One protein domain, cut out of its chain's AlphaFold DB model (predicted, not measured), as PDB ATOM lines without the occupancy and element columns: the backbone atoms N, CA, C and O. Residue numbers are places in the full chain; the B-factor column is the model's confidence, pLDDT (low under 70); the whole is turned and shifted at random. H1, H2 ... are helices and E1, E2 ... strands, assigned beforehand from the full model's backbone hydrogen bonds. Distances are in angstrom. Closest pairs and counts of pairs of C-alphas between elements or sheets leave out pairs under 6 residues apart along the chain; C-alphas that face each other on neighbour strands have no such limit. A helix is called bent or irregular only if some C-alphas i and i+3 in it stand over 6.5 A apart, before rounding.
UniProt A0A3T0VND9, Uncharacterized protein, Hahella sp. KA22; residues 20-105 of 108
ATOM      1  N   TYR A  20     167.767 229.961 226.393       90.00
ATOM      2  CA  TYR A  20     167.910 229.427 225.039       90.00
ATOM      3  C   TYR A  20     169.325 228.947 224.747       90.00
ATOM      4  O   TYR A  20     169.488 227.911 224.114       90.00
ATOM      5  N   ALA A  21     170.361 229.614 225.266       92.69
ATOM      6  CA  ALA A  21     171.724 229.099 225.159       92.69
ATOM      7  C   ALA A  21     171.877 227.744 225.880       92.69
ATOM      8  O   ALA A  21     172.472 226.818 225.333       92.69
ATOM      9  N   LYS A  22     171.296 227.590 227.078       94.31
ATOM     10  CA  LYS A  22     171.276 226.314 227.816       94.31
ATOM     11  C   LYS A  22     170.436 225.259 227.079       94.31
ATOM     12  O   LYS A  22     170.838 224.099 227.054       94.31
ATOM     13  N   GLN A  23     169.337 225.648 226.433       95.19
ATOM     14  CA  GLN A  23     168.487 224.760 225.628       95.19
ATOM     15  C   GLN A  23     169.177 224.291 224.340       95.19
ATOM     16  O   GLN A  23     169.171 223.102 224.033       95.19
ATOM     17  N   LEU A  24     169.844 225.195 223.620       96.31
ATOM     18  CA  LEU A  24     170.683 224.881 222.460       96.31
ATOM     19  C   LEU A  24     171.833 223.936 222.839       96.31
ATOM     20  O   LEU A  24     172.174 223.028 222.088       96.31
ATOM     21  N   LEU A  25     172.392 224.098 224.040       96.31
ATOM     22  CA  LEU A  25     173.384 223.188 224.619       96.31
ATOM     23  C   LEU A  25     172.786 221.875 225.157       96.31
ATOM     24  O   LEU A  25     173.540 221.065 225.697       96.31
ATOM     25  N   LEU A  26     171.466 221.671 225.059       96.38
ATOM     26  CA  LEU A  26     170.727 220.531 225.622       96.38
ATOM     27  C   LEU A  26     170.942 220.336 227.137       96.38
ATOM     28  O   LEU A  26     170.790 219.238 227.664       96.38
ATOM     29  N   ARG A  27     171.291 221.410 227.856       95.12
ATOM     30  CA  ARG A  27     171.454 221.433 229.322       95.12
ATOM     31  C   ARG A  27     170.146 221.727 230.053       95.12
ATOM     32  O   ARG A  27     170.080 221.583 231.268       95.12
ATOM     33  N   MET A  28     169.132 222.162 229.313       93.50
ATOM     34  CA  MET A  28     167.795 222.462 229.806       93.50
ATOM     35  C   MET A  28     166.757 222.046 228.760       93.50
ATOM     36  O   MET A  28     167.031 222.196 227.566       93.50
ATOM     37  N   PRO A  29     165.575 221.548 229.170       92.56
ATOM     38  CA  PRO A  29     164.457 221.382 228.249       92.56
ATOM     39  C   PRO A  29     164.033 222.719 227.629       92.56
ATOM     40  O   PRO A  29     164.180 223.779 228.236       92.56
ATOM     41  N   SER A  30     163.478 222.658 226.418       91.25
ATOM     42  CA  SER A  30     162.860 223.832 225.804       91.25
ATOM     43  C   SER A  30     161.638 224.299 226.595       91.25
ATOM     44  O   SER A  30     160.947 223.499 227.224       91.25
ATOM     45  N   CYS A  31     161.351 225.595 226.505       86.81
ATOM     46  CA  CYS A  31     160.093 226.177 226.959       86.81
ATOM     47  C   CYS A  31     158.897 225.799 226.067       86.81
ATOM     48  O   CYS A  31     157.761 225.942 226.502       86.81
ATOM     49  N   LEU A  32     159.137 225.332 224.836       89.62
ATOM     50  CA  LEU A  32     158.094 224.861 223.924       89.62
ATOM     51  C   LEU A  32     157.777 223.389 224.183       89.62
ATOM     52  O   LEU A  32     158.690 222.561 224.273       89.62
ATOM     53  N   ALA A  33     156.489 223.034 224.194       89.12
ATOM     54  CA  ALA A  33     156.046 221.653 224.410       89.12
ATOM     55  C   ALA A  33     156.591 220.659 223.361       89.12
ATOM     56  O   ALA A  33     156.742 219.470 223.637       89.12
ATOM     57  N   SER A  34     156.933 221.138 222.161       92.38
ATOM     58  CA  SER A  34     157.553 220.341 221.095       92.38
ATOM     59  C   SER A  34     159.020 219.971 221.357       92.38
ATOM     60  O   SER A  34     159.599 219.174 220.612       92.38
ATOM     61  N   GLY A  35     159.650 220.575 222.370       93.81
ATOM     62  CA  GLY A  35     161.078 220.439 222.657       93.81
ATOM     63  C   GLY A  35     161.991 221.215 221.698       93.81
ATOM     64  O   GLY A  35     163.212 221.106 221.798       93.81
ATOM     65  N   ARG A  36     161.431 221.982 220.754       95.94
ATOM     66  CA  ARG A  36     162.186 222.776 219.771       95.94
ATOM     67  C   ARG A  36     162.703 224.053 220.413       95.94
ATOM     68  O   ARG A  36     162.043 224.606 221.281       95.94
ATOM     69  N   VAL A  37     163.876 224.529 220.014       95.62
ATOM     70  CA  VAL A  37     164.521 225.683 220.658       95.62
ATOM     71  C   VAL A  37     164.264 226.951 219.842       95.62
ATOM     72  O   VAL A  37     164.520 226.933 218.633       95.62
ATOM     73  N   PRO A  38     163.775 228.047 220.450       93.81
ATOM     74  CA  PRO A  38     163.651 229.330 219.767       93.81
ATOM     75  C   PRO A  38     165.020 229.891 219.352       93.81
ATOM     76  O   PRO A  38     165.949 229.960 220.153       93.81
ATOM     77  N   LEU A  39     165.137 230.303 218.090       92.62
ATOM     78  CA  LEU A  39     166.299 231.010 217.538       92.62
ATOM     79  C   LEU A  39     166.036 232.505 217.371       92.62
ATOM     80  O   LEU A  39     166.947 233.316 217.516       92.62
ATOM     81  N   TYR A  40     164.802 232.866 217.024       90.31
ATOM     82  CA  TYR A  40     164.412 234.247 216.782       90.31
ATOM     83  C   TYR A  40     162.957 234.458 217.186       90.31
ATOM     84  O   TYR A  40     162.090 233.695 216.765       90.31
ATOM     85  N   LEU A  41     162.697 235.480 217.997       87.88
ATOM     86  CA  LEU A  41     161.361 235.823 218.485       87.88
ATOM     87  C   LEU A  41     160.774 236.994 217.698       87.88
ATOM     88  O   LEU A  41     161.502 237.757 217.062       87.88
ATOM     89  N   CYS A  42     159.455 237.170 217.788       84.12
ATOM     90  CA  CYS A  42     158.791 238.353 217.258       84.12
ATOM     91  C   CYS A  42     159.420 239.637 217.824       84.12
ATOM     92  O   CYS A  42     159.367 239.892 219.026       84.12
ATOM     93  N   GLY A  43     159.969 240.484 216.950       78.81
ATOM     94  CA  GLY A  43     160.621 241.733 217.354       78.81
ATOM     95  C   GLY A  43     159.676 242.791 217.933       78.81
ATOM     96  O   GLY A  43     160.150 243.769 218.501       78.81
ATOM     97  N   CYS A  44     158.355 242.613 217.802       81.62
ATOM     98  CA  CYS A  44     157.374 243.528 218.384       81.62
ATOM     99  C   CYS A  44     157.088 243.222 219.857       81.62
ATOM    100  O   CYS A  44     156.859 244.154 220.613       81.62
ATOM    101  N   CYS A  45     157.047 241.950 220.265       82.25
ATOM    102  CA  CYS A  45     156.564 241.567 221.598       82.25
ATOM    103  C   CYS A  45     157.439 240.547 222.337       82.25
ATOM    104  O   CYS A  45     157.204 240.325 223.518       82.25
ATOM    105  N   ALA A  46     158.408 239.916 221.665       82.44
ATOM    106  CA  ALA A  46     159.223 238.811 222.180       82.44
ATOM    107  C   ALA A  46     158.416 237.666 222.831       82.44
ATOM    108  O   ALA A  46     158.924 236.950 223.689       82.44
ATOM    109  N   ASP A  47     157.163 237.488 222.409       83.81
ATOM    110  CA  ASP A  47     156.233 236.506 222.959       83.81
ATOM    111  C   ASP A  47     156.140 235.271 222.047       83.81
ATOM    112  O   ASP A  47     156.021 235.398 220.822       83.81
ATOM    113  N   LEU A  48     156.183 234.073 222.639       84.75
ATOM    114  CA  LEU A  48     156.126 232.806 221.899       84.75
ATOM    115  C   LEU A  48     154.755 232.542 221.265       84.75
ATOM    116  O   LEU A  48     154.695 231.869 220.239       84.75
ATOM    117  N   GLY A  49     153.669 233.101 221.795       85.25
ATOM    118  CA  GLY A  49     152.335 233.031 221.201       85.25
ATOM    119  C   GLY A  49     152.215 233.850 219.913       85.25
ATOM    120  O   GLY A  49     151.443 233.492 219.025       85.25
ATOM    121  N   CYS A  50     153.023 234.905 219.749       85.00
ATOM    122  CA  CYS A  50     153.112 235.652 218.485       85.00
ATOM    123  C   CYS A  50     153.940 234.912 217.418       85.00
ATOM    124  O   CYS A  50     153.779 235.151 216.220       85.00
ATOM    125  N   GLY A  51     154.792 233.985 217.855       87.50
ATOM    126  CA  GLY A  51     155.572 233.101 217.004       87.50
ATOM    127  C   GLY A  51     157.077 233.345 217.075       87.50
ATOM    128  O   GLY A  51     157.568 234.453 217.304       87.50
ATOM    129  N   ALA A  52     157.813 232.266 216.838       92.44
ATOM    130  CA  ALA A  52     159.261 232.214 216.814       92.44
ATOM    131  C   ALA A  52     159.752 231.389 215.622       92.44
ATOM    132  O   ALA A  52     159.092 230.446 215.182       92.44
ATOM    133  N   VAL A  53     160.948 231.703 215.126       94.88
ATOM    134  CA  VAL A  53     161.721 230.744 214.332       94.88
ATOM    135  C   VAL A  53     162.363 229.772 215.311       94.88
ATOM    136  O   VAL A  53     163.125 230.194 216.181       94.88
ATOM    137  N   THR A  54     162.081 228.482 215.172       96.19
ATOM    138  CA  THR A  54     162.569 227.428 216.065       96.19
ATOM    139  C   THR A  54     163.372 226.386 215.308       96.19
ATOM    140  O   THR A  54     163.229 226.212 214.094       96.19
ATOM    141  N   VAL A  55     164.213 225.653 216.033       97.94
ATOM    142  CA  VAL A  55     165.055 224.586 215.491       97.94
ATOM    143  C   VAL A  55     164.955 223.325 216.334       97.94
ATOM    144  O   VAL A  55     164.818 223.379 217.558       97.94
ATOM    145  N   LYS A  56     165.070 222.166 215.686       97.88
ATOM    146  CA  LYS A  56     165.291 220.905 216.385       97.88
ATOM    147  C   LYS A  56     166.790 220.694 216.575       97.88
ATOM    148  O   LYS A  56     167.529 220.614 215.595       97.88
ATOM    149  N   VAL A  57     167.225 220.590 217.828       98.31
ATOM    150  CA  VAL A  57     168.626 220.332 218.182       98.31
ATOM    151  C   VAL A  57     168.784 218.875 218.592       98.31
ATOM    152  O   VAL A  57     168.003 218.361 219.391       98.31
ATOM    153  N   LYS A  58     169.788 218.193 218.036       98.31
ATOM    154  CA  LYS A  58     170.116 216.815 218.402       98.31
ATOM    155  C   LYS A  58     171.620 216.638 218.569       98.31
ATOM    156  O   LYS A  58     172.386 217.017 217.689       98.31
ATOM    157  N   ASP A  59     172.014 216.009 219.667       97.88
ATOM    158  CA  ASP A  59     173.373 215.519 219.885       97.88
ATOM    159  C   ASP A  59     173.565 214.187 219.150       97.88
ATOM    160  O   ASP A  59     172.765 213.260 219.312       97.88
ATOM    161  N   LEU A  60     174.585 214.111 218.299       98.12
ATOM    162  CA  LEU A  60     174.950 212.914 217.539       98.12
ATOM    163  C   LEU A  60     176.252 212.271 218.040       98.12
ATOM    164  O   LEU A  60     176.721 211.318 217.428       98.12
ATOM    165  N   GLY A  61     176.818 212.752 219.152       97.50
ATOM    166  CA  GLY A  61     178.081 212.270 219.707       97.50
ATOM    167  C   GLY A  61     179.182 213.313 219.570       97.50
ATOM    168  O   GLY A  61     179.412 214.074 220.508       97.50
ATOM    169  N   ASP A  62     179.851 213.347 218.418       97.94
ATOM    170  CA  ASP A  62     180.907 214.307 218.057       97.94
ATOM    171  C   ASP A  62     180.366 215.575 217.374       97.94
ATOM    172  O   ASP A  62     181.057 216.593 217.296       97.94
ATOM    173  N   GLN A  63     179.109 215.538 216.931       98.44
ATOM    174  CA  GLN A  63     178.445 216.640 216.244       98.44
ATOM    175  C   GLN A  63     177.107 217.018 216.879       98.44
ATOM    176  O   GLN A  63     176.363 216.172 217.379       98.44
ATOM    177  N   ILE A  64     176.758 218.300 216.779       98.69
ATOM    178  CA  ILE A  64     175.407 218.801 217.042       98.69
ATOM    179  C   ILE A  64     174.711 219.048 215.708       98.69
ATOM    180  O   ILE A  64     175.240 219.739 214.838       98.69
ATOM    181  N   LYS A  65     173.508 218.493 215.549       98.62
ATOM    182  CA  LYS A  65     172.661 218.690 214.373       98.62
ATOM    183  C   LYS A  65     171.556 219.691 214.673       98.62
ATOM    184  O   LYS A  65     170.805 219.522 215.633       98.62
ATOM    185  N   TRP A  66     171.414 220.672 213.793       98.50
ATOM    186  CA  TRP A  66     170.236 221.528 213.689       98.50
ATOM    187  C   TRP A  66     169.404 221.089 212.488       98.50
ATOM    188  O   TRP A  66     169.923 220.992 211.373       98.50
ATOM    189  N   SER A  67     168.120 220.810 212.700       98.12
ATOM    190  CA  SER A  67     167.193 220.443 211.625       98.12
ATOM    191  C   SER A  67     165.834 221.104 211.757       98.12
ATOM    192  O   SER A  67     165.490 221.689 212.788       98.12
ATOM    193  N   ASP A  68     165.060 220.972 210.681       97.31
ATOM    194  CA  ASP A  68     163.643 221.308 210.637       97.31
ATOM    195  C   ASP A  68     163.374 222.761 211.034       97.31
ATOM    196  O   ASP A  68     162.397 223.017 211.719       97.31
ATOM    197  N   ILE A  69     164.241 223.710 210.665       97.75
ATOM    198  CA  ILE A  69     164.081 225.124 211.037       97.75
ATOM    199  C   ILE A  69     162.757 225.645 210.477       97.75
ATOM    200  O   ILE A  69     162.486 225.463 209.291       97.75
ATOM    201  N   GLY A  70     161.934 226.283 211.304       96.81
ATOM    202  CA  GLY A  70     160.611 226.739 210.882       96.81
ATOM    203  C   GLY A  70     159.932 227.647 211.892       96.81
ATOM    204  O   GLY A  70     160.514 227.970 212.922       96.81
ATOM    205  N   TRP A  71     158.714 228.065 211.574       95.56
ATOM    206  CA  TRP A  71     157.886 228.878 212.456       95.56
ATOM    207  C   TRP A  71     157.175 228.010 213.482       95.56
ATOM    208  O   TRP A  71     156.720 226.916 213.158       95.56
ATOM    209  N   GLU A  72     157.037 228.514 214.699       94.31
ATOM    210  CA  GLU A  72     156.259 227.872 215.747       94.31
ATOM    211  C   GLU A  72     155.736 228.899 216.743       94.31
ATOM    212  O   GLU A  72     156.445 229.841 217.093       94.31
ATOM    213  N   SER A  73     154.500 228.714 217.194       89.25
ATOM    214  CA  SER A  73     153.860 229.556 218.208       89.25
ATOM    215  C   SER A  73     153.222 228.693 219.293       89.25
ATOM    216  O   SER A  73     152.526 227.732 218.946       89.25
ATOM    217  N   ASP A  74     153.403 229.061 220.561       80.38
ATOM    218  CA  ASP A  74     152.859 228.349 221.725       80.38
ATOM    219  C   ASP A  74     152.387 229.349 222.806       80.38
ATOM    220  O   ASP A  74     153.216 230.124 223.293       80.38
ATOM    221  N   PRO A  75     151.085 229.375 223.166       71.38
ATOM    222  CA  PRO A  75     149.990 228.607 222.559       71.38
ATOM    223  C   PRO A  75     149.656 229.128 221.150       71.38
ATOM    224  O   PRO A  75     149.672 230.333 220.911       71.38
ATOM    225  N   GLY A  76     149.329 228.247 220.196       76.50
ATOM    226  CA  GLY A  76     148.959 228.694 218.848       76.50
ATOM    227  C   GLY A  76     148.959 227.618 217.763       76.50
ATOM    228  O   GLY A  76     148.482 226.505 217.961       76.50
ATOM    229  N   GLN A  77     149.468 227.983 216.584       78.00
ATOM    230  CA  GLN A  77     149.380 227.209 215.339       78.00
ATOM    231  C   GLN A  77     150.343 226.002 215.277       78.00
ATOM    232  O   GLN A  77     150.273 225.211 214.337       78.00
ATOM    233  N   GLY A  78     151.219 225.834 216.274       87.38
ATOM    234  CA  GLY A  78     152.252 224.799 216.278       87.38
ATOM    235  C   GLY A  78     153.326 225.032 215.212       87.38
ATOM    236  O   GLY A  78     153.496 226.140 214.704       87.38
ATOM    237  N   PHE A  79     154.088 223.985 214.896       94.88
ATOM    238  CA  PHE A  79     155.210 224.059 213.959       94.88
ATOM    239  C   PHE A  79     154.766 224.081 212.487       94.88
ATOM    240  O   PHE A  79     153.942 223.271 212.063       94.88
ATOM    241  N   SER A  80     155.387 224.941 211.676       95.88
ATOM    242  CA  SER A  80     155.198 225.000 210.225       95.88
ATOM    243  C   SER A  80     156.466 225.429 209.473       95.88
ATOM    244  O   SER A  80     157.366 226.075 210.013       95.88
ATOM    245  N   GLN A  81     156.546 225.077 208.186       96.81
ATOM    246  CA  GLN A  81     157.638 225.477 207.294       96.81
ATOM    247  C   GLN A  81     157.104 225.897 205.928       96.81
ATOM    248  O   GLN A  81     156.299 225.190 205.318       96.81
ATOM    249  N   ASN A  82     157.638 226.999 205.405       95.56
ATOM    250  CA  ASN A  82     157.521 227.320 203.984       95.56
ATOM    251  C   ASN A  82     158.595 226.578 203.164       95.56
ATOM    252  O   ASN A  82     159.483 225.918 203.709       95.56
ATOM    253  N   ASP A  83     158.538 226.691 201.839       96.50
ATOM    254  CA  ASP A  83     159.446 225.943 200.963       96.50
ATOM    255  C   ASP A  83     160.916 226.354 201.095       96.50
ATOM    256  O   ASP A  83     161.802 225.532 200.873       96.50
ATOM    257  N   TRP A  84     161.194 227.596 201.494       94.56
ATOM    258  CA  TRP A  84     162.558 228.047 201.773       94.56
ATOM    259  C   TRP A  84     163.103 227.380 203.035       94.56
ATOM    260  O   TRP A  84     164.201 226.841 203.013       94.56
ATOM    261  N   MET A  85     162.301 227.330 204.097       95.62
ATOM    262  CA  MET A  85     162.648 226.700 205.371       95.62
ATOM    263  C   MET A  85     162.875 225.193 205.247       95.62
ATOM    264  O   MET A  85     163.817 224.671 205.836       95.62
ATOM    265  N   LYS A  86     162.085 224.504 204.414       95.31
ATOM    266  CA  LYS A  86     162.313 223.082 204.097       95.31
ATOM    267  C   LYS A  86     163.669 222.834 203.426       95.31
ATOM    268  O   LYS A  86     164.197 221.734 203.530       95.31
ATOM    269  N   ARG A  87     164.223 223.837 202.732       95.19
ATOM    270  CA  ARG A  87     165.550 223.788 202.092       95.19
ATOM    271  C   ARG A  87     166.683 224.274 203.004       95.19
ATOM    272  O   ARG A  87     167.841 224.223 202.597       95.19
ATOM    273  N   THR A  88     166.377 224.751 204.209       94.94
ATOM    274  CA  THR A  88     167.377 225.279 205.139       94.94
ATOM    275  C   THR A  88     167.912 224.169 206.039       94.94
ATOM    276  O   THR A  88     167.229 223.691 206.947       94.94
ATOM    277  N   GLY A  89     169.175 223.806 205.820       92.31
ATOM    278  CA  GLY A  89     169.856 222.752 206.565       92.31
ATOM    279  C   GLY A  89     169.546 221.340 206.037       92.31
ATOM    280  O   GLY A  89     169.095 221.189 204.901       92.31
ATOM    281  N   PRO A  90     169.798 220.287 206.838       96.50
ATOM    282  CA  PRO A  90     170.323 220.341 208.203       96.50
ATOM    283  C   PRO A  90     171.738 220.924 208.284       96.50
ATOM    284  O   PRO A  90     172.532 220.782 207.358       96.50
ATOM    285  N   PHE A  91     172.054 221.549 209.417       98.25
ATOM    286  CA  PHE A  91     173.407 222.006 209.735       98.25
ATOM    287  C   PHE A  91     174.042 221.078 210.762       98.25
ATOM    288  O   PHE A  91     173.369 220.611 211.684       98.25
ATOM    289  N   TYR A  92     175.336 220.833 210.597       98.50
ATOM    290  CA  TYR A  92     176.138 220.012 211.489       98.50
ATOM    291  C   TYR A  92     177.285 220.855 212.015       98.50
ATOM    292  O   TYR A  92     177.986 221.513 211.247       98.50
ATOM    293  N   PHE A  93     177.460 220.827 213.326       98.50
ATOM    294  CA  PHE A  93     178.509 221.557 214.017       98.50
ATOM    295  C   PHE A  93     179.404 220.564 214.737       98.50
ATOM    296  O   PHE A  93     178.894 219.638 215.365       98.50
ATOM    297  N   ASP A  94     180.717 220.784 214.695       98.62
ATOM    298  CA  ASP A  94     181.621 220.145 215.651       98.62
ATOM    299  C   ASP A  94     181.163 220.486 217.073       98.62
ATOM    300  O   ASP A  94     180.916 221.652 217.400       98.62
ATOM    301  N   LYS A  95     181.022 219.467 217.919       98.38
ATOM    302  CA  LYS A  95     180.441 219.644 219.249       98.38
ATOM    303  C   LYS A  95     181.306 220.507 220.156       98.38
ATOM    304  O   LYS A  95     180.764 221.302 220.925       98.38
ATOM    305  N   THR A  96     182.628 220.390 220.064       98.31
ATOM    306  CA  THR A  96     183.547 221.172 220.901       98.31
ATOM    307  C   THR A  96     183.457 222.652 220.545       98.31
ATOM    308  O   THR A  96     183.272 223.492 221.428       98.31
ATOM    309  N   ALA A  97     183.503 222.973 219.251       98.38
ATOM    310  CA  ALA A  97     183.346 224.330 218.748       98.38
ATOM    311  C   ALA A  97     181.963 224.908 219.084       98.38
ATOM    312  O   ALA A  97     181.866 226.039 219.560       98.38
ATOM    313  N   TYR A  98     180.900 224.115 218.912       98.06
ATOM    314  CA  TYR A  98     179.525 224.503 219.233       98.06
ATOM    315  C   TYR A  98     179.350 224.860 220.713       98.06
ATOM    316  O   TYR A  98     178.847 225.935 221.049       98.06
ATOM    317  N   ILE A  99     179.815 223.982 221.610       96.88
ATOM    318  CA  ILE A  99     179.756 224.225 223.054       96.88
ATOM    319  C   ILE A  99     180.580 225.457 223.414       96.88
ATOM    320  O   ILE A  99     180.109 226.295 224.181       96.88
ATOM    321  N   SER A 100     181.783 225.592 222.847       97.00
ATOM    322  CA  SER A 100     182.662 226.730 223.115       97.00
ATOM    323  C   SER A 100     182.017 228.067 222.739       97.00
ATOM    324  O   SER A 100     182.079 229.019 223.517       97.00
ATOM    325  N   ALA A 101     181.333 228.115 221.593       95.88
ATOM    326  CA  ALA A 101     180.640 229.307 221.122       95.88
ATOM    327  C   ALA A 101     179.442 229.691 222.007       95.88
ATOM    328  O   ALA A 101     179.227 230.872 222.271       95.88
ATOM    329  N   LEU A 102     178.663 228.715 222.486       93.62
ATOM    330  CA  LEU A 102     177.415 228.991 223.210       93.62
ATOM    331  C   LEU A 102     177.566 229.070 224.731       93.62
ATOM    332  O   LEU A 102     176.771 229.739 225.392       93.62
ATOM    333  N   GLN A 103     178.580 228.427 225.316       92.50
ATOM    334  CA  GLN A 103     178.723 228.348 226.775       92.50
ATOM    335  C   GLN A 103     178.891 229.710 227.452       92.50
ATOM    336  O   GLN A 103     178.561 229.842 228.627       92.50
ATOM    337  N   VAL A 104     179.395 230.722 226.739       89.44
ATOM    338  CA  VAL A 104     179.559 232.079 227.281       89.44
ATOM    339  C   VAL A 104     178.214 232.756 227.553       89.44
ATOM    340  O   VAL A 104     178.120 233.558 228.475       89.44
ATOM    341  N   TYR A 105     177.170 232.370 226.815       88.00
ATOM    342  CA  TYR A 105     175.807 232.888 226.958       88.00
ATOM    343  C   TYR A 105     174.957 232.071 227.940       88.00
ATOM    344  O   TYR A 105     173.859 232.477 228.295       88.00
TER     345      TYR A 105
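AT A GLANCE: This is residues 20 to 105 of the 108 residues of an uncharacterized protein of Hahella sp. KA22 (UniProt A0A3T0VND9). One strongly twisted sheet of four strands, curled like part of a barrel, with the long hairpin E2 and E3 running along its length; H1 packs over it, and H3 stands up from it near E4 and meets H1. H2 only grazes the sheet. The printed part has 86 residues, with three named helices and four named strands in the order H1 E1 E2 E3 H2 E4 H3; the sheet's order is E1 E2 E3 E4, all antiparallel, and the class is mixed, helices and strands. The whole is compact, with a radius of gyration of the C-alphas of 13.0 A and spans of 35 by 27 by 21 A.

HOW THE PARTS SIT: H1, residues 20 to 24, is on the sheet at a height of 8.3 A and only just over E2, residues 52 to 59, on which 3 of its C-alphas fall. E1, residues 37 to 41, an edge strand, is the antiparallel neighbour of E2, with N 37 and O 55 at 2.9 A; the two form a hairpin. E2 and E3, residues 63 to 72, form another at 156 degrees between directions, with N 54 and O 70 at 2.8 A. E1, E2 and E3 are a meander, each strand the antiparallel neighbour of the one before. E3 bends by 50 degrees at residue 68. H2, residues 83 to 86, only grazes the sheet with residues 84 to 86; its closest C-alphas to E3 are those of Met 85 and Gly 70, 5.9 A apart. E4, residues 91 to 94, the other edge strand, is antiparallel to E3, with N 66 and O 91 at 2.9 A. H3, residues 95 to 105, is over E3 and stands up from the sheet, its line rising 77 degrees out of a local plane that rests on only just enough C-alphas, 6. H3 touches H1, the closest C-alphas being those of Tyr 105 and Ala 21, 5.9 A apart. H2 is apart from H1 and from H3. The O i to N i+4 pair of H1 is within hydrogen-bond range, as are 5 of 7 in H3; H2 is too short for such a pair.

IN THESE COORDINATES: H1 begins at C-alpha 20, (167.910, 229.427, 225.039), and is 5.9 A long. E1 measures 10.8 A, E2 22.1 A and E3 24.9 A, with C-alpha 63 at (178.445, 216.640, 216.244). H2 measures 5.1 A and E4 10.3 A. H3 measures 16.0 A and ends at C-alpha 105, (175.807, 232.888, 226.958); it is irregular, but only just, with C-alphas 101 and 104 6.8 A apart.

THE WHOLE: The two C-alphas farthest apart, of Cys 44 and Asp 62, are 37.5 A apart. The printed part has no cut. The link from H1 to E1, 12 residues, is long. The mean pLDDT of the printed part is 92.9, and no printed residue is under 70.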